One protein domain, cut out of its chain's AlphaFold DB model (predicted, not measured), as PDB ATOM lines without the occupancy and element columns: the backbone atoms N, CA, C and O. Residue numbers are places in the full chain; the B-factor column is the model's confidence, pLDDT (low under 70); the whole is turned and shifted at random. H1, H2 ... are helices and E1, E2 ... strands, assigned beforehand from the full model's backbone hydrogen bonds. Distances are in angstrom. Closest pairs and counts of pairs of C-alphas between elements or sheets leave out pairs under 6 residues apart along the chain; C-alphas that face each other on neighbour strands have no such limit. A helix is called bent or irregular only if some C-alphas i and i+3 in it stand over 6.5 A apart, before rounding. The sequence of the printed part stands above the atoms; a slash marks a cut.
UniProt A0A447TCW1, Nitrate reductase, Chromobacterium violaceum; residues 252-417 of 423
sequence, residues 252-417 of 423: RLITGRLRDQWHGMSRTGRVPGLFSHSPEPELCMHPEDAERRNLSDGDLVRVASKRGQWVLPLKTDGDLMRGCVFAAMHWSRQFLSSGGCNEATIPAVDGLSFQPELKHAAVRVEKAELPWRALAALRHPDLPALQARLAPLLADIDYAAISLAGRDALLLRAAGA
ATOM      1  N   ARG A 252     215.787 279.652 284.632       98.56
ATOM      2  CA  ARG A 252     214.766 279.013 285.460       98.56
ATOM      3  C   ARG A 252     214.037 277.965 284.622       98.56
ATOM      4  O   ARG A 252     213.275 278.327 283.729       98.56
ATOM      5  N   LEU A 253     214.243 276.684 284.904       98.62
ATOM      6  CA  LEU A 253     213.421 275.627 284.325       98.62
ATOM      7  C   LEU A 253     212.072 275.567 285.040       98.62
ATOM      8  O   LEU A 253     212.009 275.351 286.250       98.62
ATOM      9  N   ILE A 254     211.001 275.711 284.269       98.31
ATOM     10  CA  ILE A 254     209.621 275.512 284.694       98.31
ATOM     11  C   ILE A 254     209.158 274.169 284.136       98.31
ATOM     12  O   ILE A 254     209.261 273.906 282.939       98.31
ATOM     13  N   THR A 255     208.621 273.312 285.002       97.50
ATOM     14  CA  THR A 255     208.043 272.033 284.579       97.50
ATOM     15  C   THR A 255     206.525 272.110 284.532       97.50
ATOM     16  O   THR A 255     205.880 272.685 285.417       97.50
ATOM     17  N   GLY A 256     205.925 271.490 283.521       96.69
ATOM     18  CA  GLY A 256     204.472 271.446 283.396       96.69
ATOM     19  C   GLY A 256     203.959 270.201 282.701       96.69
ATOM     20  O   GLY A 256     204.604 269.152 282.705       96.69
ATOM     21  N   ARG A 257     202.750 270.318 282.154       97.38
ATOM     22  CA  ARG A 257     202.023 269.214 281.533       97.38
ATOM     23  C   ARG A 257     201.598 269.572 280.120       97.38
ATOM     24  O   ARG A 257     201.290 270.723 279.835       97.38
ATOM     25  N   LEU A 258     201.533 268.550 279.285       96.81
ATOM     26  CA  LEU A 258     200.860 268.564 278.001       96.81
ATOM     27  C   LEU A 258     199.401 268.166 278.224       96.81
ATOM     28  O   LEU A 258     199.096 267.339 279.081       96.81
ATOM     29  N   ARG A 259     198.500 268.748 277.433       95.88
ATOM     30  CA  ARG A 259     197.053 268.520 277.551       95.88
ATOM     31  C   ARG A 259     196.671 267.045 277.388       95.88
ATOM     32  O   ARG A 259     195.852 266.541 278.150       95.88
ATOM     33  N   ASP A 260     197.271 266.375 276.406       96.69
ATOM     34  CA  ASP A 260     196.875 265.025 275.982       96.69
ATOM     35  C   ASP A 260     197.644 263.912 276.707       96.69
ATOM     36  O   ASP A 260     197.356 262.731 276.518       96.69
ATOM     37  N   GLN A 261     198.607 264.272 277.561       97.19
ATOM     38  CA  GLN A 261     199.439 263.318 278.287       97.19
ATOM     39  C   GLN A 261     199.208 263.389 279.794       97.19
ATOM     40  O   GLN A 261     198.889 264.430 280.371       97.19
ATOM     41  N   TRP A 262     199.384 262.253 280.467       95.38
ATOM     42  CA  TRP A 262     199.118 262.126 281.897       95.38
ATOM     43  C   TRP A 262     200.308 261.515 282.632       95.38
ATOM     44  O   TRP A 262     200.667 260.367 282.381       95.38
ATOM     45  N   HIS A 263     200.894 262.274 283.571       92.88
ATOM     46  CA  HIS A 263     202.078 261.868 284.351       92.88
ATOM     47  C   HIS A 263     203.156 261.214 283.465       92.88
ATOM     48  O   HIS A 263     203.406 261.729 282.384       92.88
ATOM     49  N   GLY A 264     203.776 260.104 283.867       91.88
ATOM     50  CA  GLY A 264     204.832 259.439 283.092       91.88
ATOM     51  C   GLY A 264     204.349 258.641 281.878       91.88
ATOM     52  O   GLY A 264     205.032 257.716 281.463       91.88
ATOM     53  N   MET A 265     203.147 258.921 281.358       95.31
ATOM     54  CA  MET A 265     202.602 258.332 280.129       95.31
ATOM     55  C   MET A 265     202.490 256.798 280.097       95.31
ATOM     56  O   MET A 265     202.258 256.240 279.028       95.31
ATOM     57  N   SER A 266     202.534 256.107 281.242       93.94
ATOM     58  CA  SER A 266     202.382 254.639 281.312       93.94
ATOM     59  C   SER A 266     201.072 254.139 280.685       93.94
ATOM     60  O   SER A 266     201.020 253.056 280.103       93.94
ATOM     61  N   ARG A 267     200.019 254.971 280.737       93.94
ATOM     62  CA  ARG A 267     198.739 254.744 280.049       93.94
ATOM     63  C   ARG A 267     198.599 255.549 278.757       93.94
ATOM     64  O   ARG A 267     198.340 254.970 277.709       93.94
ATOM     65  N   THR A 268     198.712 256.878 278.820       95.12
ATOM     66  CA  THR A 268     198.400 257.749 277.667       95.12
ATOM     67  C   THR A 268     199.425 257.642 276.542       95.12
ATOM     68  O   THR A 268     199.050 257.730 275.378       95.12
ATOM     69  N   GLY A 269     200.684 257.330 276.856       94.31
ATOM     70  CA  GLY A 269     201.728 257.106 275.858       94.31
ATOM     71  C   GLY A 269     201.544 255.829 275.036       94.31
ATOM     72  O   GLY A 269     202.270 255.627 274.074       94.31
ATOM     73  N   ARG A 270     200.553 254.989 275.367       93.19
ATOM     74  CA  ARG A 270     200.169 253.800 274.586       93.19
ATOM     75  C   ARG A 270     199.088 254.093 273.541       93.19
ATOM     76  O   ARG A 270     198.698 253.191 272.807       93.19
ATOM     77  N   VAL A 271     198.568 255.323 273.491       94.00
ATOM     78  CA  VAL A 271     197.475 255.721 272.597       94.00
ATOM     79  C   VAL A 271     198.022 256.678 271.534       94.00
ATOM     80  O   VAL A 271     198.232 257.852 271.841       94.00
ATOM     81  N   PRO A 272     198.214 256.233 270.275       94.25
ATOM     82  CA  PRO A 272     198.814 257.058 269.223       94.25
ATOM     83  C   PRO A 272     198.145 258.421 269.018       94.25
ATOM     84  O   PRO A 272     198.819 259.431 268.838       94.25
ATOM     85  N   GLY A 273     196.812 258.483 269.126       94.44
ATOM     86  CA  GLY A 273     196.060 259.732 268.967       94.44
ATOM     87  C   GLY A 273     196.448 260.841 269.956       94.44
ATOM     88  O   GLY A 273     196.312 262.018 269.624       94.44
ATOM     89  N   LEU A 274     196.986 260.490 271.131       95.88
ATOM     90  CA  LEU A 274     197.390 261.446 272.171       95.88
ATOM     91  C   LEU A 274     198.757 262.106 271.905       95.88
ATOM     92  O   LEU A 274     199.155 263.009 272.634       95.88
ATOM     93  N   PHE A 275     199.463 261.703 270.844       95.75
ATOM     94  CA  PHE A 275     200.687 262.370 270.376       95.75
ATOM     95  C   PHE A 275     200.412 263.466 269.336       95.75
ATOM     96  O   PHE A 275     201.312 264.222 268.996       95.75
ATOM     97  N   SER A 276     199.176 263.592 268.839       91.19
ATOM     98  CA  SER A 276     198.842 264.488 267.718       91.19
ATOM     99  C   SER A 276     199.197 265.966 267.942       91.19
ATOM    100  O   SER A 276     199.616 266.627 266.997       91.19
ATOM    101  N   HIS A 277     199.062 266.483 269.167       92.00
ATOM    102  CA  HIS A 277     199.321 267.898 269.475       92.00
ATOM    103  C   HIS A 277     200.760 268.175 269.915       92.00
ATOM    104  O   HIS A 277     201.253 269.291 269.766       92.00
ATOM    105  N   SER A 278     201.432 267.172 270.474       93.62
ATOM    106  CA  SER A 278     202.802 267.273 270.979       93.62
ATOM    107  C   SER A 278     203.516 265.953 270.676       93.62
ATOM    108  O   SER A 278     203.574 265.071 271.538       93.62
ATOM    109  N   PRO A 279     203.979 265.775 269.424       92.44
ATOM    110  CA  PRO A 279     204.462 264.489 268.926       92.44
ATOM    111  C   PRO A 279     205.872 264.139 269.398       92.44
ATOM    112  O   PRO A 279     206.325 263.022 269.167       92.44
ATOM    113  N   GLU A 280     206.582 265.072 270.026       93.25
ATOM    114  CA  GLU A 280     207.944 264.877 270.506       93.25
ATOM    115  C   GLU A 280     208.208 265.701 271.771       93.25
ATOM    116  O   GLU A 280     207.485 266.666 272.046       93.25
ATOM    117  N   PRO A 281     209.204 265.303 272.580       95.75
ATOM    118  CA  PRO A 281     209.653 266.113 273.698       95.75
ATOM    119  C   PRO A 281     210.302 267.398 273.187       95.75
ATOM    120  O   PRO A 281     211.047 267.348 272.222       95.75
ATOM    121  N   GLU A 282     210.060 268.528 273.848       97.31
ATOM    122  CA  GLU A 282     210.599 269.836 273.459       97.31
ATOM    123  C   GLU A 282     211.007 270.654 274.691       97.31
ATOM    124  O   GLU A 282     210.435 270.496 275.778       97.31
ATOM    125  N   LEU A 283     212.012 271.518 274.520       98.62
ATOM    126  CA  LEU A 283     212.325 272.601 275.449       98.62
ATOM    127  C   LEU A 283     211.834 273.917 274.843       98.62
ATOM    128  O   LEU A 283     212.349 274.335 273.806       98.62
ATOM    129  N   CYS A 284     210.897 274.594 275.504       98.56
ATOM    130  CA  CYS A 284     210.461 275.919 275.073       98.56
ATOM    131  C   CYS A 284     211.370 277.013 275.649       98.56
ATOM    132  O   CYS A 284     211.705 276.982 276.840       98.56
ATOM    133  N   MET A 285     211.742 277.991 274.825       98.75
ATOM    134  CA  MET A 285     212.581 279.139 275.193       98.75
ATOM    135  C   MET A 285     212.095 280.411 274.494       98.75
ATOM    136  O   MET A 285     211.651 280.360 273.353       98.75
ATOM    137  N   HIS A 286     212.233 281.573 275.133       98.75
ATOM    138  CA  HIS A 286     211.927 282.839 274.466       98.75
ATOM    139  C   HIS A 286     212.856 283.088 273.250       98.75
ATOM    140  O   HIS A 286     214.069 282.888 273.382       98.75
ATOM    141  N   PRO A 287     212.352 283.589 272.100       98.62
ATOM    142  CA  PRO A 287     213.152 283.818 270.890       98.62
ATOM    143  C   PRO A 287     214.436 284.632 271.119       98.62
ATOM    144  O   PRO A 287     215.506 284.229 270.679       98.62
ATOM    145  N   GLU A 288     214.374 285.731 271.881       98.50
ATOM    146  CA  GLU A 288     215.571 286.544 272.186       98.50
ATOM    147  C   GLU A 288     216.640 285.789 272.996       98.50
ATOM    148  O   GLU A 288     217.831 286.077 272.880       98.50
ATOM    149  N   ASP A 289     216.244 284.844 273.855       98.50
ATOM    150  CA  ASP A 289     217.208 284.043 274.613       98.50
ATOM    151  C   ASP A 289     217.897 283.002 273.732       98.50
ATOM    152  O   ASP A 289     219.081 282.719 273.957       98.50
ATOM    153  N   ALA A 290     217.170 282.473 272.743       98.50
ATOM    154  CA  ALA A 290     217.700 281.578 271.723       98.50
ATOM    155  C   ALA A 290     218.662 282.328 270.786       98.50
ATOM    156  O   ALA A 290     219.798 281.889 270.603       98.50
ATOM    157  N   GLU A 291     218.267 283.507 270.295       98.12
ATOM    158  CA  GLU A 291     219.079 284.355 269.412       98.12
ATOM    159  C   GLU A 291     220.416 284.736 270.060       98.12
ATOM    160  O   GLU A 291     221.476 284.512 269.478       98.12
ATOM    161  N   ARG A 292     220.402 285.201 271.319       97.50
ATOM    162  CA  ARG A 292     221.626 285.530 272.083       97.50
ATOM    163  C   ARG A 292     222.589 284.352 272.249       97.50
ATOM    164  O   ARG A 292     223.737 284.555 272.640       97.50
ATOM    165  N   ARG A 293     222.117 283.126 272.013       97.38
ATOM    166  CA  ARG A 293     222.875 281.875 272.138       97.38
ATOM    167  C   ARG A 293     223.117 281.192 270.794       97.38
ATOM    168  O   ARG A 293     223.653 280.088 270.791       97.38
ATOM    169  N   ASN A 294     222.776 281.840 269.678       97.69
ATOM    170  CA  ASN A 294     222.852 281.276 268.328       97.69
ATOM    171  C   ASN A 294     222.099 279.939 268.200       97.69
ATOM    172  O   ASN A 294     222.583 278.998 267.567       97.69
ATOM    173  N   LEU A 295     220.934 279.847 268.843       98.25
ATOM    174  CA  LEU A 295     220.052 278.688 268.786       98.25
ATOM    175  C   LEU A 295     218.849 278.980 267.885       98.25
ATOM    176  O   LEU A 295     218.356 280.106 267.841       98.25
ATOM    177  N   SER A 296     218.370 277.962 267.175       97.56
ATOM    178  CA  SER A 296     217.177 278.027 266.320       97.56
ATOM    179  C   SER A 296     216.190 276.904 266.646       97.56
ATOM    180  O   SER A 296     216.556 275.911 267.274       97.56
ATOM    181  N   ASP A 297     214.941 277.040 266.199       97.81
ATOM    182  CA  ASP A 297     213.948 275.964 266.303       97.81
ATOM    183  C   ASP A 297     214.474 274.653 265.702       97.81
ATOM    184  O   ASP A 297     215.058 274.631 264.616       97.81
ATOM    185  N   GLY A 298     214.268 273.547 266.418       96.31
ATOM    186  CA  GLY A 298     214.719 272.213 266.014       96.31
ATOM    187  C   GLY A 298     216.211 271.928 266.241       96.31
ATOM    188  O   GLY A 298     216.663 270.801 265.983       96.31
ATOM    189  N   ASP A 299     216.989 272.896 266.742       97.88
ATOM    190  CA  ASP A 299     218.317 272.604 267.282       97.88
ATOM    191  C   ASP A 299     218.185 271.661 268.478       97.88
ATOM    192  O   ASP A 299     217.314 271.825 269.330       97.88
ATOM    193  N   LEU A 300     219.080 270.679 268.566       98.44
ATOM    194  CA  LEU A 300     219.201 269.882 269.778       98.44
ATOM    195  C   LEU A 300     219.979 270.698 270.806       98.44
ATOM    196  O   LEU A 300     221.064 271.204 270.518       98.44
ATOM    197  N   VAL A 301     219.422 270.816 272.005       98.56
ATOM    198  CA  VAL A 301     220.013 271.555 273.115       98.56
ATOM    199  C   VAL A 301     220.217 270.650 274.316       98.56
ATOM    200  O   VAL A 301     219.347 269.872 274.701       98.56
ATOM    201  N   ARG A 302     221.390 270.775 274.926       98.19
ATOM    202  CA  ARG A 302     221.739 270.172 276.203       98.19
ATOM    203  C   ARG A 302     221.230 271.075 277.316       98.19
ATOM    204  O   ARG A 302     221.648 272.227 277.429       98.19
ATOM    205  N   VAL A 303     220.347 270.537 278.143       98.31
ATOM    206  CA  VAL A 303     219.838 271.174 279.356       98.31
ATOM    207  C   VAL A 303     220.587 270.571 280.531       98.31
ATOM    208  O   VAL A 303     220.464 269.377 280.780       98.31
ATOM    209  N   ALA A 304     221.387 271.373 281.227       97.75
ATOM    210  CA  ALA A 304     222.257 270.905 282.303       97.75
ATOM    211  C   ALA A 304     221.975 271.632 283.621       97.75
ATOM    212  O   ALA A 304     221.805 272.850 283.654       97.75
ATOM    213  N   SER A 305     221.991 270.886 284.720       97.56
ATOM    214  CA  SER A 305     221.971 271.385 286.097       97.56
ATOM    215  C   SER A 305     223.198 270.843 286.857       97.56
ATOM    216  O   SER A 305     224.047 270.176 286.268       97.56
ATOM    217  N   LYS A 306     223.327 271.091 288.168       95.69
ATOM    218  CA  LYS A 306     224.363 270.433 288.995       95.69
ATOM    219  C   LYS A 306     224.105 268.935 289.238       95.69
ATOM    220  O   LYS A 306     224.999 268.264 289.732       95.69
ATOM    221  N   ARG A 307     222.897 268.430 288.957       94.31
ATOM    222  CA  ARG A 307     222.466 267.051 289.270       94.31
ATOM    223  C   ARG A 307     222.465 266.134 288.063       94.31
ATOM    224  O   ARG A 307     222.677 264.937 288.192       94.31
ATOM    225  N   GLY A 308     222.236 266.702 286.889       93.69
ATOM    226  CA  GLY A 308     222.010 265.923 285.692       93.69
ATOM    227  C   GLY A 308     221.857 266.809 284.476       93.69
ATOM    228  O   GLY A 308     221.806 268.041 284.563       93.69
ATOM    229  N   GLN A 309     221.804 266.147 283.332       95.06
ATOM    230  CA  GLN A 309     221.634 266.779 282.041       95.06
ATOM    231  C   GLN A 309     220.846 265.870 281.111       95.06
ATOM    232  O   GLN A 309     220.865 264.650 281.261       95.06
ATOM    233  N   TRP A 310     220.203 266.469 280.122       96.00
ATOM    234  CA  TRP A 310     219.556 265.746 279.036       96.00
ATOM    235  C   TRP A 310     219.520 266.601 277.773       96.00
ATOM    236  O   TRP A 310     219.863 267.785 277.804       96.00
ATOM    237  N   VAL A 311     219.124 265.996 276.655       97.62
ATOM    238  CA  VAL A 311     219.040 266.658 275.351       97.62
ATOM    239  C   VAL A 311     217.588 266.703 274.882       97.62
ATOM    240  O   VAL A 311     216.870 265.712 275.010       97.62
ATOM    241  N   LEU A 312     217.162 267.851 274.352       97.88
ATOM    242  CA  LEU A 312     215.839 268.075 273.760       97.88
ATOM    243  C   LEU A 312     215.959 268.906 272.480       97.88
ATOM    244  O   LEU A 312     216.873 269.723 272.393       97.88
ATOM    245  N   PRO A 313     215.038 268.770 271.514       98.06
ATOM    246  CA  PRO A 313     214.869 269.782 270.486       98.06
ATOM    247  C   PRO A 313     214.339 271.079 271.114       98.06
ATOM    248  O   PRO A 313     213.483 271.067 272.007       98.06
ATOM    249  N   LEU A 314     214.881 272.201 270.656       98.56
ATOM    250  CA  LEU A 314     214.456 273.535 271.046       98.56
ATOM    251  C   LEU A 314     213.220 273.952 270.252       98.56
ATOM    252  O   LEU A 314     213.135 273.721 269.044       98.56
ATOM    253  N   LYS A 315     212.311 274.645 270.929       98.38
ATOM    254  CA  LYS A 315     211.211 275.379 270.319       98.38
ATOM    255  C   LYS A 315     211.136 276.775 270.908       98.38
ATOM    256  O   LYS A 315     211.203 276.955 272.123       98.38
ATOM    257  N   THR A 316     211.004 277.769 270.057       98.38
ATOM    258  CA  THR A 316     210.854 279.150 270.477       98.38
ATOM    259  C   THR A 316     209.398 279.455 270.806       98.38
ATOM    260  O   THR A 316     208.472 278.990 270.144       98.38
ATOM    261  N   ASP A 317     209.196 280.210 271.881       97.56
ATOM    262  CA  ASP A 317     207.879 280.592 272.381       97.56
ATOM    263  C   ASP A 317     207.924 282.037 272.895       97.56
ATOM    264  O   ASP A 317     208.573 282.336 273.900       97.56
ATOM    265  N   GLY A 318     207.262 282.942 272.171       97.44
ATOM    266  CA  GLY A 318     207.209 284.367 272.501       97.44
ATOM    267  C   GLY A 318     206.388 284.688 273.753       97.44
ATOM    268  O   GLY A 318     206.582 285.755 274.332       97.44
ATOM    269  N   ASP A 319     205.527 283.771 274.203       96.94
ATOM    270  CA  ASP A 319     204.724 283.953 275.415       96.94
ATOM    271  C   ASP A 319     205.526 283.623 276.688       96.94
ATOM    272  O   ASP A 319     205.122 283.957 277.808       96.94
ATOM    273  N   LEU A 320     206.689 282.979 276.542       97.50
ATOM    274  CA  LEU A 320     207.535 282.603 277.664       97.50
ATOM    275  C   LEU A 320     208.359 283.790 278.173       97.50
ATOM    276  O   LEU A 320     208.992 284.523 277.421       97.50
ATOM    277  N   MET A 321     208.439 283.957 279.492       98.00
ATOM    278  CA  MET A 321     209.289 284.993 280.081       98.00
ATOM    279  C   MET A 321     210.776 284.748 279.760       98.00
ATOM    280  O   MET A 321     211.291 283.651 279.985       98.00
ATOM    281  N   ARG A 322     211.495 285.790 279.320       98.44
ATOM    282  CA  ARG A 322     212.964 285.750 279.170       98.44
ATOM    283  C   ARG A 322     213.652 285.304 280.463       98.44
ATOM    284  O   ARG A 322     213.274 285.724 281.556       98.44
ATOM    285  N   GLY A 323     214.685 284.477 280.343       98.19
ATOM    286  CA  GLY A 323     215.375 283.842 281.468       98.19
ATOM    287  C   GLY A 323     214.649 282.620 282.045       98.19
ATOM    288  O   GLY A 323     215.173 281.986 282.966       98.19
ATOM    289  N   CYS A 324     213.493 282.242 281.495       98.50
ATOM    290  CA  CYS A 324     212.800 280.995 281.800       98.50
ATOM    291  C   CYS A 324     212.847 280.042 280.602       98.50
ATOM    292  O   CYS A 324     212.874 280.463 279.447       98.50
ATOM    293  N   VAL A 325     212.834 278.745 280.893       98.75
ATOM    294  CA  VAL A 325     212.645 277.674 279.908       98.75
ATOM    295  C   VAL A 325     211.584 276.711 280.418       98.75
ATOM    296  O   VAL A 325     211.432 276.550 281.629       98.75
ATOM    297  N   PHE A 326     210.846 276.073 279.518       98.69
ATOM    298  CA  PHE A 326     209.779 275.144 279.881       98.69
ATOM    299  C   PHE A 326     210.028 273.754 279.304       98.69
ATOM    300  O   PHE A 326     210.367 273.617 278.133       98.69
ATOM    301  N   ALA A 327     209.815 272.722 280.119       98.19
ATOM    302  CA  ALA A 327     209.776 271.339 279.657       98.19
ATOM    303  C   ALA A 327     208.604 270.592 280.301       98.19
ATOM    304  O   ALA A 327     208.324 270.724 281.498       98.19
ATOM    305  N   ALA A 328     207.926 269.761 279.515       97.56
ATOM    306  CA  ALA A 328     206.859 268.924 280.037       97.56
ATOM    307  C   ALA A 328     207.416 267.704 280.786       97.56
ATOM    308  O   ALA A 328     208.334 267.036 280.316       97.56
ATOM    309  N   MET A 329     206.805 267.360 281.923       96.69
ATOM    310  CA  MET A 329     207.294 266.283 282.795       96.69
ATOM    311  C   MET A 329     207.091 264.862 282.259       96.69
ATOM    312  O   MET A 329     207.497 263.913 282.907       96.69
ATOM    313  N   HIS A 330     206.395 264.699 281.138       97.50
ATOM    314  CA  HIS A 330     205.840 263.415 280.711       97.50
ATOM    315  C   HIS A 330     206.875 262.412 280.201       97.50
ATOM    316  O   HIS A 330     206.658 261.204 280.263       97.50
ATOM    317  N   TRP A 331     207.981 262.918 279.667       96.31
ATOM    318  CA  TRP A 331     208.956 262.145 278.909       96.31
ATOM    319  C   TRP A 331     209.921 261.421 279.849       96.31
ATOM    320  O   TRP A 331     210.869 262.018 280.351       96.31
ATOM    321  N   SER A 332     209.635 260.147 280.119       95.31
ATOM    322  CA  SER A 332     210.460 259.266 280.953       95.31
ATOM    323  C   SER A 332     211.452 258.443 280.122       95.31
ATOM    324  O   SER A 332     211.444 258.535 278.893       95.31
ATOM    325  N   ARG A 333     212.240 257.560 280.757       95.50
ATOM    326  CA  ARG A 333     213.158 256.654 280.036       95.50
ATOM    327  C   ARG A 333     212.444 255.670 279.109       95.50
ATOM    328  O   ARG A 333     213.074 255.049 278.263       95.50
ATOM    329  N   GLN A 334     211.125 255.535 279.245       95.44
ATOM    330  CA  GLN A 334     210.307 254.747 278.323       95.44
ATOM    331  C   GLN A 334     210.128 255.430 276.957       95.44
ATOM    332  O   GLN A 334     209.759 254.768 275.989       95.44
ATOM    333  N   PHE A 335     210.360 256.745 276.877       96.44
ATOM    334  CA  PHE A 335     210.134 257.560 275.679       96.44
ATOM    335  C   PHE A 335     211.328 258.440 275.304       96.44
ATOM    336  O   PHE A 335     211.316 259.033 274.232       96.44
ATOM    337  N   LEU A 336     212.336 258.563 276.164       96.62
ATOM    338  CA  LEU A 336     213.483 259.443 275.988       96.62
ATOM    339  C   LEU A 336     214.751 258.726 276.475       96.62
ATOM    340  O   LEU A 336     214.721 257.988 277.448       96.62
ATOM    341  N   SER A 337     215.887 259.006 275.849       95.69
ATOM    342  CA  SER A 337     217.241 258.583 276.271       95.69
ATOM    343  C   SER A 337     217.635 258.990 277.709       95.69
ATOM    344  O   SER A 337     218.648 258.538 278.235       95.69
ATOM    345  N   SER A 338     216.824 259.813 278.384       94.75
ATOM    346  CA  SER A 338     217.031 260.309 279.752       94.75
ATOM    347  C   SER A 338     215.745 260.220 280.587       94.75
ATOM    348  O   SER A 338     214.681 259.885 280.073       94.75
ATOM    349  N   GLY A 339     215.813 260.539 281.886       92.12
ATOM    350  CA  GLY A 339     214.645 260.577 282.778       92.12
ATOM    351  C   GLY A 339     213.731 261.796 282.652       92.12
ATOM    352  O   GLY A 339     212.748 261.870 283.393       92.12
ATOM    353  N   GLY A 340     214.038 262.736 281.753       94.94
ATOM    354  CA  GLY A 340     213.253 263.950 281.537       94.94
ATOM    355  C   GLY A 340     213.570 265.076 282.524       94.94
ATOM    356  O   GLY A 340     214.657 265.157 283.087       94.94
ATOM    357  N   CYS A 341     212.614 265.984 282.742       96.44
ATOM    358  CA  CYS A 341     212.878 267.242 283.454       96.44
ATOM    359  C   CYS A 341     213.298 267.074 284.924       96.44
ATOM    360  O   CYS A 341     213.960 267.951 285.477       96.44
ATOM    361  N   ASN A 342     212.925 265.961 285.563       96.38
ATOM    362  CA  ASN A 342     213.283 265.689 286.955       96.38
ATOM    363  C   ASN A 342     214.762 265.297 287.135       96.38
ATOM    364  O   ASN A 342     215.238 265.226 288.263       96.38
ATOM    365  N   GLU A 343     215.521 265.133 286.046       95.38
ATOM    366  CA  GLU A 343     216.990 265.064 286.097       95.38
ATOM    367  C   GLU A 343     217.617 266.406 286.560       95.38
ATOM    368  O   GLU A 343     218.778 266.442 286.968       95.38
ATOM    369  N   ALA A 344     216.879 267.531 286.507       96.62
ATOM    370  CA  ALA A 344     217.352 268.834 287.004       96.62
ATOM    371  C   ALA A 344     216.818 269.234 288.380       96.62
ATOM    372  O   ALA A 344     217.426 270.098 289.015       96.62
ATOM    373  N   THR A 345     215.678 268.691 288.807       96.56
ATOM    374  CA  THR A 345     214.979 269.173 290.004       96.56
ATOM    375  C   THR A 345     215.704 268.753 291.280       96.56
ATOM    376  O   THR A 345     216.414 267.748 291.317       96.56
ATOM    377  N   ILE A 346     215.544 269.555 292.334       96.31
ATOM    378  CA  ILE A 346     216.202 269.346 293.629       96.31
ATOM    379  C   ILE A 346     215.243 268.709 294.643       96.31
ATOM    380  O   ILE A 346     214.032 268.920 294.546       96.31
ATOM    381  N   PRO A 347     215.750 267.985 295.658       95.94
ATOM    382  CA  PRO A 347     214.907 267.344 296.665       95.94
ATOM    383  C   PRO A 347     214.399 268.321 297.742       95.94
ATOM    384  O   PRO A 347     213.832 267.887 298.738       95.94
ATOM    385  N   ALA A 348     214.583 269.639 297.579       97.06
ATOM    386  CA  ALA A 348     214.052 270.614 298.528       97.06
ATOM    387  C   ALA A 348     212.522 270.546 298.571       97.06
ATOM    388  O   ALA A 348     211.861 270.504 297.529       97.06
ATOM    389  N   VAL A 349     211.975 270.561 299.785       97.25
ATOM    390  CA  VAL A 349     210.541 270.458 300.046       97.25
ATOM    391  C   VAL A 349     210.038 271.637 300.864       97.25
ATOM    392  O   VAL A 349     210.769 272.216 301.665       97.25
ATOM    393  N   ASP A 350     208.759 271.953 300.693       95.19
ATOM    394  CA  ASP A 350     208.027 272.831 301.600       95.19
ATOM    395  C   ASP A 350     207.992 272.244 303.024       95.19
ATOM    396  O   ASP A 350     207.701 271.062 303.211       95.19
ATOM    397  N   GLY A 351     208.256 273.075 304.035       91.50
ATOM    398  CA  GLY A 351     208.408 272.631 305.426       91.50
ATOM    399  C   GLY A 351     207.116 272.163 306.103       91.50
ATOM    400  O   GLY A 351     207.185 271.528 307.152       91.50
ATOM    401  N   LEU A 352     205.946 272.462 305.526       90.00
ATOM    402  CA  LEU A 352     204.644 272.069 306.074       90.00
ATOM    403  C   LEU A 352     204.035 270.883 305.323       90.00
ATOM    404  O   LEU A 352     203.577 269.919 305.931       90.00
ATOM    405  N   SER A 353     203.997 270.965 303.995       92.31
ATOM    406  CA  SER A 353     203.347 269.968 303.142       92.31
ATOM    407  C   SER A 353     204.293 268.894 302.613       92.31
ATOM    408  O   SER A 353     203.821 267.907 302.046       92.31
ATOM    409  N   PHE A 354     205.607 269.088 302.765       95.62
ATOM    410  CA  PHE A 354     206.655 268.219 302.224       95.62
ATOM    411  C   PHE A 354     206.601 268.062 300.697       95.62
ATOM    412  O   PHE A 354     207.127 267.096 300.139       95.62
ATOM    413  N   GLN A 355     205.953 269.002 300.002       95.62
ATOM    414  CA  GLN A 355     205.895 269.008 298.547       95.62
ATOM    415  C   GLN A 355     207.217 269.515 297.959       95.62
ATOM    416  O   GLN A 355     207.693 270.566 298.387       95.62
ATOM    417  N   PRO A 356     207.795 268.813 296.972       96.75
ATOM    418  CA  PRO A 356     209.069 269.203 296.383       96.75
ATOM    419  C   PRO A 356     208.973 270.413 295.444       96.75
ATOM    420  O   PRO A 356     207.961 270.619 294.765       96.75
ATOM    421  N   GLU A 357     210.074 271.164 295.338       96.38
ATOM    422  CA  GLU A 357     210.263 272.291 294.413       96.38
ATOM    423  C   GLU A 357     210.394 271.807 292.952       96.38
ATOM    424  O   GLU A 357     211.442 271.872 292.323       96.38
ATOM    425  N   LEU A 358     209.307 271.289 292.373       96.62
ATOM    426  CA  LEU A 358     209.318 270.766 290.997       96.62
ATOM    427  C   LEU A 358     209.127 271.848 289.931       96.62
ATOM    428  O   LEU A 358     209.338 271.591 288.750       96.62
ATOM    429  N   LYS A 359     208.654 273.039 290.309       97.06
ATOM    430  CA  LYS A 359     208.343 274.139 289.373       97.06
ATOM    431  C   LYS A 359     209.525 275.071 289.120       97.06
ATOM    432  O   LYS A 359     209.365 276.070 288.423       97.06
ATOM    433  N   HIS A 360     210.685 274.738 289.678       97.94
ATOM    434  CA  HIS A 360     211.904 275.502 289.530       97.94
ATOM    435  C   HIS A 360     213.118 274.571 289.530       97.94
ATOM    436  O   HIS A 360     213.214 273.673 290.357       97.94
ATOM    437  N   ALA A 361     214.049 274.806 288.613       98.19
ATOM    438  CA  ALA A 361     215.419 274.323 288.720       98.19
ATOM    439  C   ALA A 361     216.351 275.306 288.009       98.19
ATOM    440  O   ALA A 361     215.992 275.865 286.967       98.19
ATOM    441  N   ALA A 362     217.546 275.511 288.551       98.56
ATOM    442  CA  ALA A 362     218.568 276.321 287.910       98.56
ATOM    443  C   ALA A 362     219.270 275.486 286.835       98.56
ATOM    444  O   ALA A 362     219.929 274.481 287.135       98.56
ATOM    445  N   VAL A 363     219.146 275.913 285.576       98.75
ATOM    446  CA  VAL A 363     219.711 275.198 284.428       98.75
ATOM    447  C   VAL A 363     220.531 276.103 283.516       98.75
ATOM    448  O   VAL A 363     220.405 277.330 283.504       98.75
ATOM    449  N   ARG A 364     221.389 275.470 282.725       98.56
ATOM    450  CA  ARG A 364     222.066 276.043 281.568       98.56
ATOM    451  C   ARG A 364     221.576 275.325 280.318       98.56
ATOM    452  O   ARG A 364     221.316 274.126 280.365       98.56
ATOM    453  N   VAL A 365     221.452 276.070 279.225       98.62
ATOM    454  CA  VAL A 365     221.035 275.544 277.924       98.62
ATOM    455  C   VAL A 365     222.118 275.868 276.908       98.62
ATOM    456  O   VAL A 365     222.494 277.032 276.760       98.62
ATOM    457  N   GLU A 366     222.630 274.833 276.249       97.81
ATOM    458  CA  GLU A 366     223.733 274.900 275.285       97.81
ATOM    459  C   GLU A 366     223.392 274.074 274.047       97.81
ATOM    460  O   GLU A 366     222.651 273.096 274.139       97.81
ATOM    461  N   LYS A 367     223.950 274.428 272.888       97.94
ATOM    462  CA  LYS A 367     223.796 273.621 271.676       97.94
ATOM    463  C   LYS A 367     224.422 272.236 271.877       97.94
ATOM    464  O   LYS A 367     225.522 272.115 272.414       97.94
ATOM    465  N   ALA A 368     223.714 271.190 271.464       97.25
ATOM    466  CA  ALA A 368     224.225 269.827 271.426       97.25
ATOM    467  C   ALA A 368     224.675 269.500 269.995       97.25
ATOM    468  O   ALA A 368     223.852 269.291 269.103       97.25
ATOM    469  N   GLU A 369     225.990 269.448 269.786       95.75
ATOM    470  CA  GLU A 369     226.606 269.109 268.497       95.75
ATOM    471  C   GLU A 369     226.494 267.601 268.219       95.75
ATOM    472  O   GLU A 369     227.421 266.827 268.457       95.75
ATOM    473  N   LEU A 370     225.319 267.182 267.745       96.25
ATOM    474  CA  LEU A 370     224.994 265.804 267.369       96.25
ATOM    475  C   LEU A 370     224.695 265.758 265.857       96.25
ATOM    476  O   LEU A 370     223.531 265.882 265.453       96.25
ATOM    477  N   PRO A 371     225.736 265.670 265.001       94.62
ATOM    478  CA  PRO A 371     225.595 265.827 263.552       94.62
ATOM    479  C   PRO A 371     224.928 264.624 262.877       94.62
ATOM    480  O   PRO A 371     224.314 264.773 261.821       94.62
ATOM    481  N   TRP A 372     225.013 263.436 263.478       96.50
ATOM    482  CA  TRP A 372     224.359 262.241 262.959       96.50
ATOM    483  C   TRP A 372     222.945 262.188 263.505       96.50
ATOM    484  O   TRP A 372     222.772 262.014 264.706       96.50
ATOM    485  N   ARG A 373     221.941 262.344 262.637       95.38
ATOM    486  CA  ARG A 373     220.518 262.261 262.988       95.38
ATOM    487  C   ARG A 373     219.850 261.146 262.191       95.38
ATOM    488  O   ARG A 373     220.088 261.020 260.993       95.38
ATOM    489  N   ALA A 374     218.980 260.384 262.839       95.31
ATOM    490  CA  ALA A 374     218.151 259.372 262.204       95.31
ATOM    491  C   ALA A 374     216.688 259.527 262.624       95.31
ATOM    492  O   ALA A 374     216.366 259.919 263.750       95.31
ATOM    493  N   LEU A 375     215.804 259.180 261.695       95.31
ATOM    494  CA  LEU A 375     214.385 258.987 261.937       95.31
ATOM    495  C   LEU A 375     214.010 257.620 261.376       95.31
ATOM    496  O   LEU A 375     214.136 257.389 260.175       95.31
ATOM    497  N   ALA A 376     213.522 256.741 262.240       95.00
ATOM    498  CA  ALA A 376     212.938 255.471 261.844       95.00
ATOM    499  C   ALA A 376     211.439 255.476 262.147       95.00
ATOM    500  O   ALA A 376     211.000 255.970 263.185       95.00
ATOM    501  N   ALA A 377     210.657 254.907 261.234       95.56
ATOM    502  CA  ALA A 377     209.238 254.651 261.427       95.56
ATOM    503  C   ALA A 377     209.011 253.143 261.347       95.56
ATOM    504  O   ALA A 377     209.232 252.530 260.303       95.56
ATOM    505  N   LEU A 378     208.583 252.545 262.454       95.38
ATOM    506  CA  LEU A 378     208.357 251.111 262.565       95.38
ATOM    507  C   LEU A 378     206.863 250.847 262.680       95.38
ATOM    508  O   LEU A 378     206.209 251.367 263.582       95.38
ATOM    509  N   ARG A 379     206.322 250.021 261.782       95.31
ATOM    510  CA  ARG A 379     204.953 249.512 261.913       95.31
ATOM    511  C   ARG A 379     204.963 248.216 262.698       95.31
ATOM    512  O   ARG A 379     205.747 247.321 262.388       95.31
ATOM    513  N   HIS A 380     204.093 248.107 263.692       94.12
ATOM    514  CA  HIS A 380     203.982 246.892 264.490       94.12
ATOM    515  C   HIS A 380     202.559 246.731 265.039       94.12
ATOM    516  O   HIS A 380     201.976 247.718 265.488       94.12
ATOM    517  N   PRO A 381     201.991 245.508 265.039       91.62
ATOM    518  CA  PRO A 381     200.646 245.270 265.566       91.62
ATOM    519  C   PRO A 381     200.550 245.477 267.086       91.62
ATOM    520  O   PRO A 381     199.479 245.795 267.592       91.62
ATOM    521  N   ASP A 382     201.665 245.331 267.807       92.56
ATOM    522  CA  ASP A 382     201.768 245.571 269.250       92.56
ATOM    523  C   ASP A 382     202.812 246.662 269.538       92.56
ATOM    524  O   ASP A 382     203.993 246.384 269.771       92.56
ATOM    525  N   LEU A 383     202.399 247.927 269.423       93.44
ATOM    526  CA  LEU A 383     203.275 249.073 269.682       93.44
ATOM    527  C   LEU A 383     203.833 249.091 271.116       93.44
ATOM    528  O   LEU A 383     205.031 249.334 271.253       93.44
ATOM    529  N   PRO A 384     203.045 248.803 272.176       91.38
ATOM    530  CA  PRO A 384     203.581 248.707 273.532       91.38
ATOM    531  C   PRO A 384     204.712 247.684 273.685       91.38
ATOM    532  O   PRO A 384     205.725 247.998 274.309       91.38
ATOM    533  N   ALA A 385     204.582 246.487 273.102       92.31
ATOM    534  CA  ALA A 385     205.646 245.484 273.163       92.31
ATOM    535  C   ALA A 385     206.904 245.928 272.399       92.31
ATOM    536  O   ALA A 385     208.023 245.719 272.873       92.31
ATOM    537  N   LEU A 386     206.739 246.571 271.237       94.69
ATOM    538  CA  LEU A 386     207.867 247.142 270.499       94.69
ATOM    539  C   LEU A 386     208.557 248.252 271.306       94.69
ATOM    540  O   LEU A 386     209.779 248.241 271.428       94.69
ATOM    541  N   GLN A 387     207.792 249.172 271.895       94.50
ATOM    542  CA  GLN A 387     208.326 250.238 272.740       94.50
ATOM    543  C   GLN A 387     209.119 249.669 273.922       94.50
ATOM    544  O   GLN A 387     210.245 250.098 274.148       94.50
ATOM    545  N   ALA A 388     208.574 248.683 274.640       92.81
ATOM    546  CA  ALA A 388     209.242 248.070 275.788       92.81
ATOM    547  C   ALA A 388     210.590 247.421 275.418       92.81
ATOM    548  O   ALA A 388     211.513 247.415 276.228       92.81
ATOM    549  N   ARG A 389     210.727 246.911 274.184       92.88
ATOM    550  CA  ARG A 389     211.994 246.374 273.659       92.88
ATOM    551  C   ARG A 389     212.998 247.463 273.280       92.88
ATOM    552  O   ARG A 389     214.195 247.237 273.408       92.88
ATOM    553  N   LEU A 390     212.524 248.609 272.789       93.94
ATOM    554  CA  LEU A 390     213.376 249.714 272.340       93.94
ATOM    555  C   LEU A 390     213.809 250.638 273.484       93.94
ATOM    556  O   LEU A 390     214.920 251.153 273.448       93.94
ATOM    557  N   ALA A 391     212.961 250.843 274.493       94.19
ATOM    558  CA  ALA A 391     213.201 251.790 275.581       94.19
ATOM    559  C   ALA A 391     214.566 251.613 276.284       94.19
ATOM    560  O   ALA A 391     215.257 252.618 276.461       94.19
ATOM    561  N   PRO A 392     215.026 250.389 276.627       92.69
ATOM    562  CA  PRO A 392     216.346 250.206 277.235       92.69
ATOM    563  C   PRO A 392     217.503 250.671 276.341       92.69
ATOM    564  O   PRO A 392     218.487 251.189 276.856       92.69
ATOM    565  N   LEU A 393     217.359 250.538 275.017       93.50
ATOM    566  CA  LEU A 393     218.391 250.880 274.031       93.50
ATOM    567  C   LEU A 393     218.540 252.393 273.830       93.50
ATOM    568  O   LEU A 393     219.570 252.857 273.353       93.50
ATOM    569  N   LEU A 394     217.525 253.186 274.200       95.06
ATOM    570  CA  LEU A 394     217.585 254.645 274.062       95.06
ATOM    571  C   LEU A 394     218.701 255.258 274.910       95.06
ATOM    572  O   LEU A 394     219.212 256.316 274.559       95.06
ATOM    573  N   ALA A 395     219.050 254.621 276.031       92.00
ATOM    574  CA  ALA A 395     220.041 255.128 276.974       92.00
ATOM    575  C   ALA A 395     221.475 255.132 276.415       92.00
ATOM    576  O   ALA A 395     222.315 255.860 276.940       92.00
ATOM    577  N   ASP A 396     221.736 254.352 275.362       91.94
ATOM    578  CA  ASP A 396     223.050 254.241 274.719       91.94
ATOM    579  C   ASP A 396     223.253 255.282 273.599       91.94
ATOM    580  O   ASP A 396     224.304 255.327 272.960       91.94
ATOM    581  N   ILE A 397     222.248 256.133 273.353       95.06
ATOM    582  CA  ILE A 397     222.247 257.156 272.305       95.06
ATOM    583  C   ILE A 397     222.206 258.542 272.958       95.06
ATOM    584  O   ILE A 397     221.368 258.795 273.821       95.06
ATOM    585  N   ASP A 398     223.070 259.463 272.512       95.38
ATOM    586  CA  ASP A 398     223.189 260.820 273.085       95.38
ATOM    587  C   ASP A 398     221.844 261.568 273.153       95.38
ATOM    588  O   ASP A 398     221.556 262.281 274.119       95.38
ATOM    589  N   TYR A 399     221.023 261.417 272.114       97.31
ATOM    590  CA  TYR A 399     219.618 261.794 272.102       97.31
ATOM    591  C   TYR A 399     218.826 260.711 271.385       97.31
ATOM    592  O   TYR A 399     219.061 260.444 270.212       97.31
ATOM    593  N   ALA A 400     217.833 260.138 272.050       97.56
ATOM    594  CA  ALA A 400     216.813 259.341 271.391       97.56
ATOM    595  C   ALA A 400     215.444 259.577 272.015       97.56
ATOM    596  O   ALA A 400     215.342 259.737 273.231       97.56
ATOM    597  N   ALA A 401     214.402 259.594 271.192       97.50
ATOM    598  CA  ALA A 401     213.026 259.762 271.621       97.50
ATOM    599  C   ALA A 401     212.089 258.846 270.830       97.50
ATOM    600  O   ALA A 401     212.222 258.698 269.612       97.50
ATOM    601  N   ILE A 402     211.127 258.262 271.538       96.88
ATOM    602  CA  ILE A 402     210.045 257.459 270.983       96.88
ATOM    603  C   ILE A 402     208.748 258.259 271.052       96.88
ATOM    604  O   ILE A 402     208.375 258.783 272.103       96.88
ATOM    605  N   SER A 403     208.015 258.272 269.947       96.25
ATOM    606  CA  SER A 403     206.621 258.697 269.910       96.25
ATOM    607  C   SER A 403     205.784 257.771 269.042       96.25
ATOM    608  O   SER A 403     206.306 256.906 268.336       96.25
ATOM    609  N   LEU A 404     204.464 257.910 269.125       95.44
ATOM    610  CA  LEU A 404     203.534 257.124 268.323       95.44
ATOM    611  C   LEU A 404     202.882 258.008 267.259       95.44
ATOM    612  O   LEU A 404     202.583 259.175 267.504       95.44
ATOM    613  N   ALA A 405     202.635 257.439 266.083       92.62
ATOM    614  CA  ALA A 405     202.012 258.136 264.966       92.62
ATOM    615  C   ALA A 405     200.999 257.246 264.237       92.62
ATOM    616  O   ALA A 405     201.135 256.023 264.160       92.62
ATOM    617  N   GLY A 406     199.971 257.873 263.663       87.06
ATOM    618  CA  GLY A 406     198.916 257.151 262.955       87.06
ATOM    619  C   GLY A 406     198.161 256.188 263.877       87.06
ATOM    620  O   GLY A 406     197.749 256.575 264.967       87.06
ATOM    621  N   ARG A 407     197.943 254.946 263.426       83.50
ATOM    622  CA  ARG A 407     197.277 253.893 264.220       83.50
ATOM    623  C   ARG A 407     198.238 252.822 264.737       83.50
ATOM    624  O   ARG A 407     197.946 252.197 265.748       83.50
ATOM    625  N   ASP A 408     199.339 252.608 264.033       89.56
ATOM    626  CA  ASP A 408     200.157 251.395 264.105       89.56
ATOM    627  C   ASP A 408     201.656 251.676 263.906       89.56
ATOM    628  O   ASP A 408     202.411 250.746 263.627       89.56
ATOM    629  N   ALA A 409     202.098 252.937 264.020       94.88
ATOM    630  CA  ALA A 409     203.497 253.309 263.831       94.88
ATOM    631  C   ALA A 409     204.140 253.869 265.107       94.88
ATOM    632  O   ALA A 409     203.575 254.721 265.796       94.88
ATOM    633  N   LEU A 410     205.362 253.415 265.371       96.44
ATOM    634  CA  LEU A 410     206.293 253.981 266.338       96.44
ATOM    635  C   LEU A 410     207.346 254.789 265.576       96.44
ATOM    636  O   LEU A 410     207.943 254.291 264.621       96.44
ATOM    637  N   LEU A 411     207.574 256.028 265.997       97.00
ATOM    638  CA  LEU A 411     208.641 256.882 265.494       97.00
ATOM    639  C   LEU A 411     209.798 256.869 266.488       97.00
ATOM    640  O   LEU A 411     209.605 257.163 267.666       97.00
ATOM    641  N   LEU A 412     210.994 256.548 266.002       96.75
ATOM    642  CA  LEU A 412     212.243 256.672 266.743       96.75
ATOM    643  C   LEU A 412     213.051 257.806 266.123       96.75
ATOM    644  O   LEU A 412     213.491 257.714 264.975       96.75
ATOM    645  N   ARG A 413     213.245 258.877 266.887       96.75
ATOM    646  CA  ARG A 413     214.189 259.947 266.563       96.75
ATOM    647  C   ARG A 413     215.451 259.715 267.353       96.75
ATOM    648  O   ARG A 413     215.362 259.505 268.556       96.75
ATOM    649  N   ALA A 414     216.598 259.785 266.701       97.19
ATOM    650  CA  ALA A 414     217.873 259.587 267.360       97.19
ATOM    651  C   ALA A 414     218.934 260.529 266.794       97.19
ATOM    652  O   ALA A 414     218.892 260.891 265.615       97.19
ATOM    653  N   ALA A 415     219.865 260.949 267.639       97.44
ATOM    654  CA  ALA A 415     221.025 261.718 267.248       97.44
ATOM    655  C   ALA A 415     222.233 261.372 268.120       97.44
ATOM    656  O   ALA A 415     222.084 261.122 269.314       97.44
ATOM    657  N   GLY A 416     223.425 261.405 267.528       96.06
ATOM    658  CA  GLY A 416     224.666 261.127 268.243       96.06
ATOM    659  C   GLY A 416     225.886 261.831 267.663       96.06
ATOM    660  O   GLY A 416     225.874 262.321 266.529       96.06
ATOM    661  N   ALA A 417     226.957 261.867 268.453       93.25
ATOM    662  CA  ALA A 417     228.243 262.429 268.043       93.25
ATOM    663  C   ALA A 417     228.939 261.583 266.957       93.25
ATOM    664  O   ALA A 417     229.675 262.108 266.121       93.25
TER     665      ALA A 417
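This is residues 252 to 417 of the 423 residues of the protein "Nitrate reductase" of Chromobacterium violaceum (UniProt A0A447TCW1). A small closed barrel of six strands, E1 to E6, stands beside a three-stranded sheet, E7 to E9, which has H3 over one face; H2 lies outside the barrel. From the long link between E5 and E6 a loop around Leu 352 sticks out. The printed part has 166 residues, with three named helices and nine named strands in the order E1 H1 E2 H2 E3 E4 E5 E6 E7 H3 E8 E9. The class is mixed, helices and strands, with under half of the residues in named elements; the barrel is mixed, and the sheet, in the order E7 E9 E8, is antiparallel. The whole is compact, radius of gyration of the C-alphas 15.9 A, spanning 46 by 42 by 29 A.

E1, residues 252 to 256, begins at C-alpha 252 (214.766, 279.013, 285.460). H1 is residues 272 to 275, E2 283 to 285, H2 287 to 291 and E3 300 to 304. E4, residues 309 to 316, is 20.1 A long and bends by 62 degrees at residue 313. E5 is residues 324 to 328; E6, 361 to 367, is 19.0 A long. E7, residues 372 to 379, is 23.2 A long. H3, residues 383 to 396, is 21.1 A long and only just irregular: C-alphas 389 and 392 are 6.8 A apart. E8, residues 399 to 405, is 19.3 A long; E9, residues 409 to 416, is 23.0 A long and ends at C-alpha 416 (224.666, 261.127, 268.243).

Round the barrel, E1 and E5 are parallel (N 254 to O 325, 2.8 A), E5 and E2 antiparallel (N 284 to O 326, 2.9 A), E2 and E4 parallel (N 283 to O 313, 2.9 A). The hairpin E3 and E4 is antiparallel (N 301 to O 312, 2.8 A), as are E3 and E6 (N 302 to O 366, 2.8 A) and E6 and E1 (N 253 to O 361, 2.8 A). H2 is on the barrel, outside it, at a height of 8.4 A. The closest C-alphas of E4 and E8, Val 311 and Tyr 399, are 5.9 A apart. E9 is antiparallel to E7 (N 374 to O 414, 2.8 A) and to E8, its hairpin partner (N 415 to O 399, 2.7 A). H3 is on this sheet at a height of 9.5 A, over E9 and E8, along the strands at 2 degrees to E9 on the local plane; helix and sheet make two layers. E7, H3 and E8 form a split strand-helix-strand unit, two strands running the same way with E9 between them, and its crossover is right-handed. H1 only grazes the sheet. In H2 every O i to N i+4 pair is within hydrogen-bond range, in H3 6 of 10; H1 is too short for such a pair.

The two C-alphas farthest apart, of Leu 352 and Arg 379, are 49.6 A apart. The printed part has no cut. The links E1 to H1 and E5 to E6 are long. The mean pLDDT of the printed part is 95.9, and no printed residue is under 70.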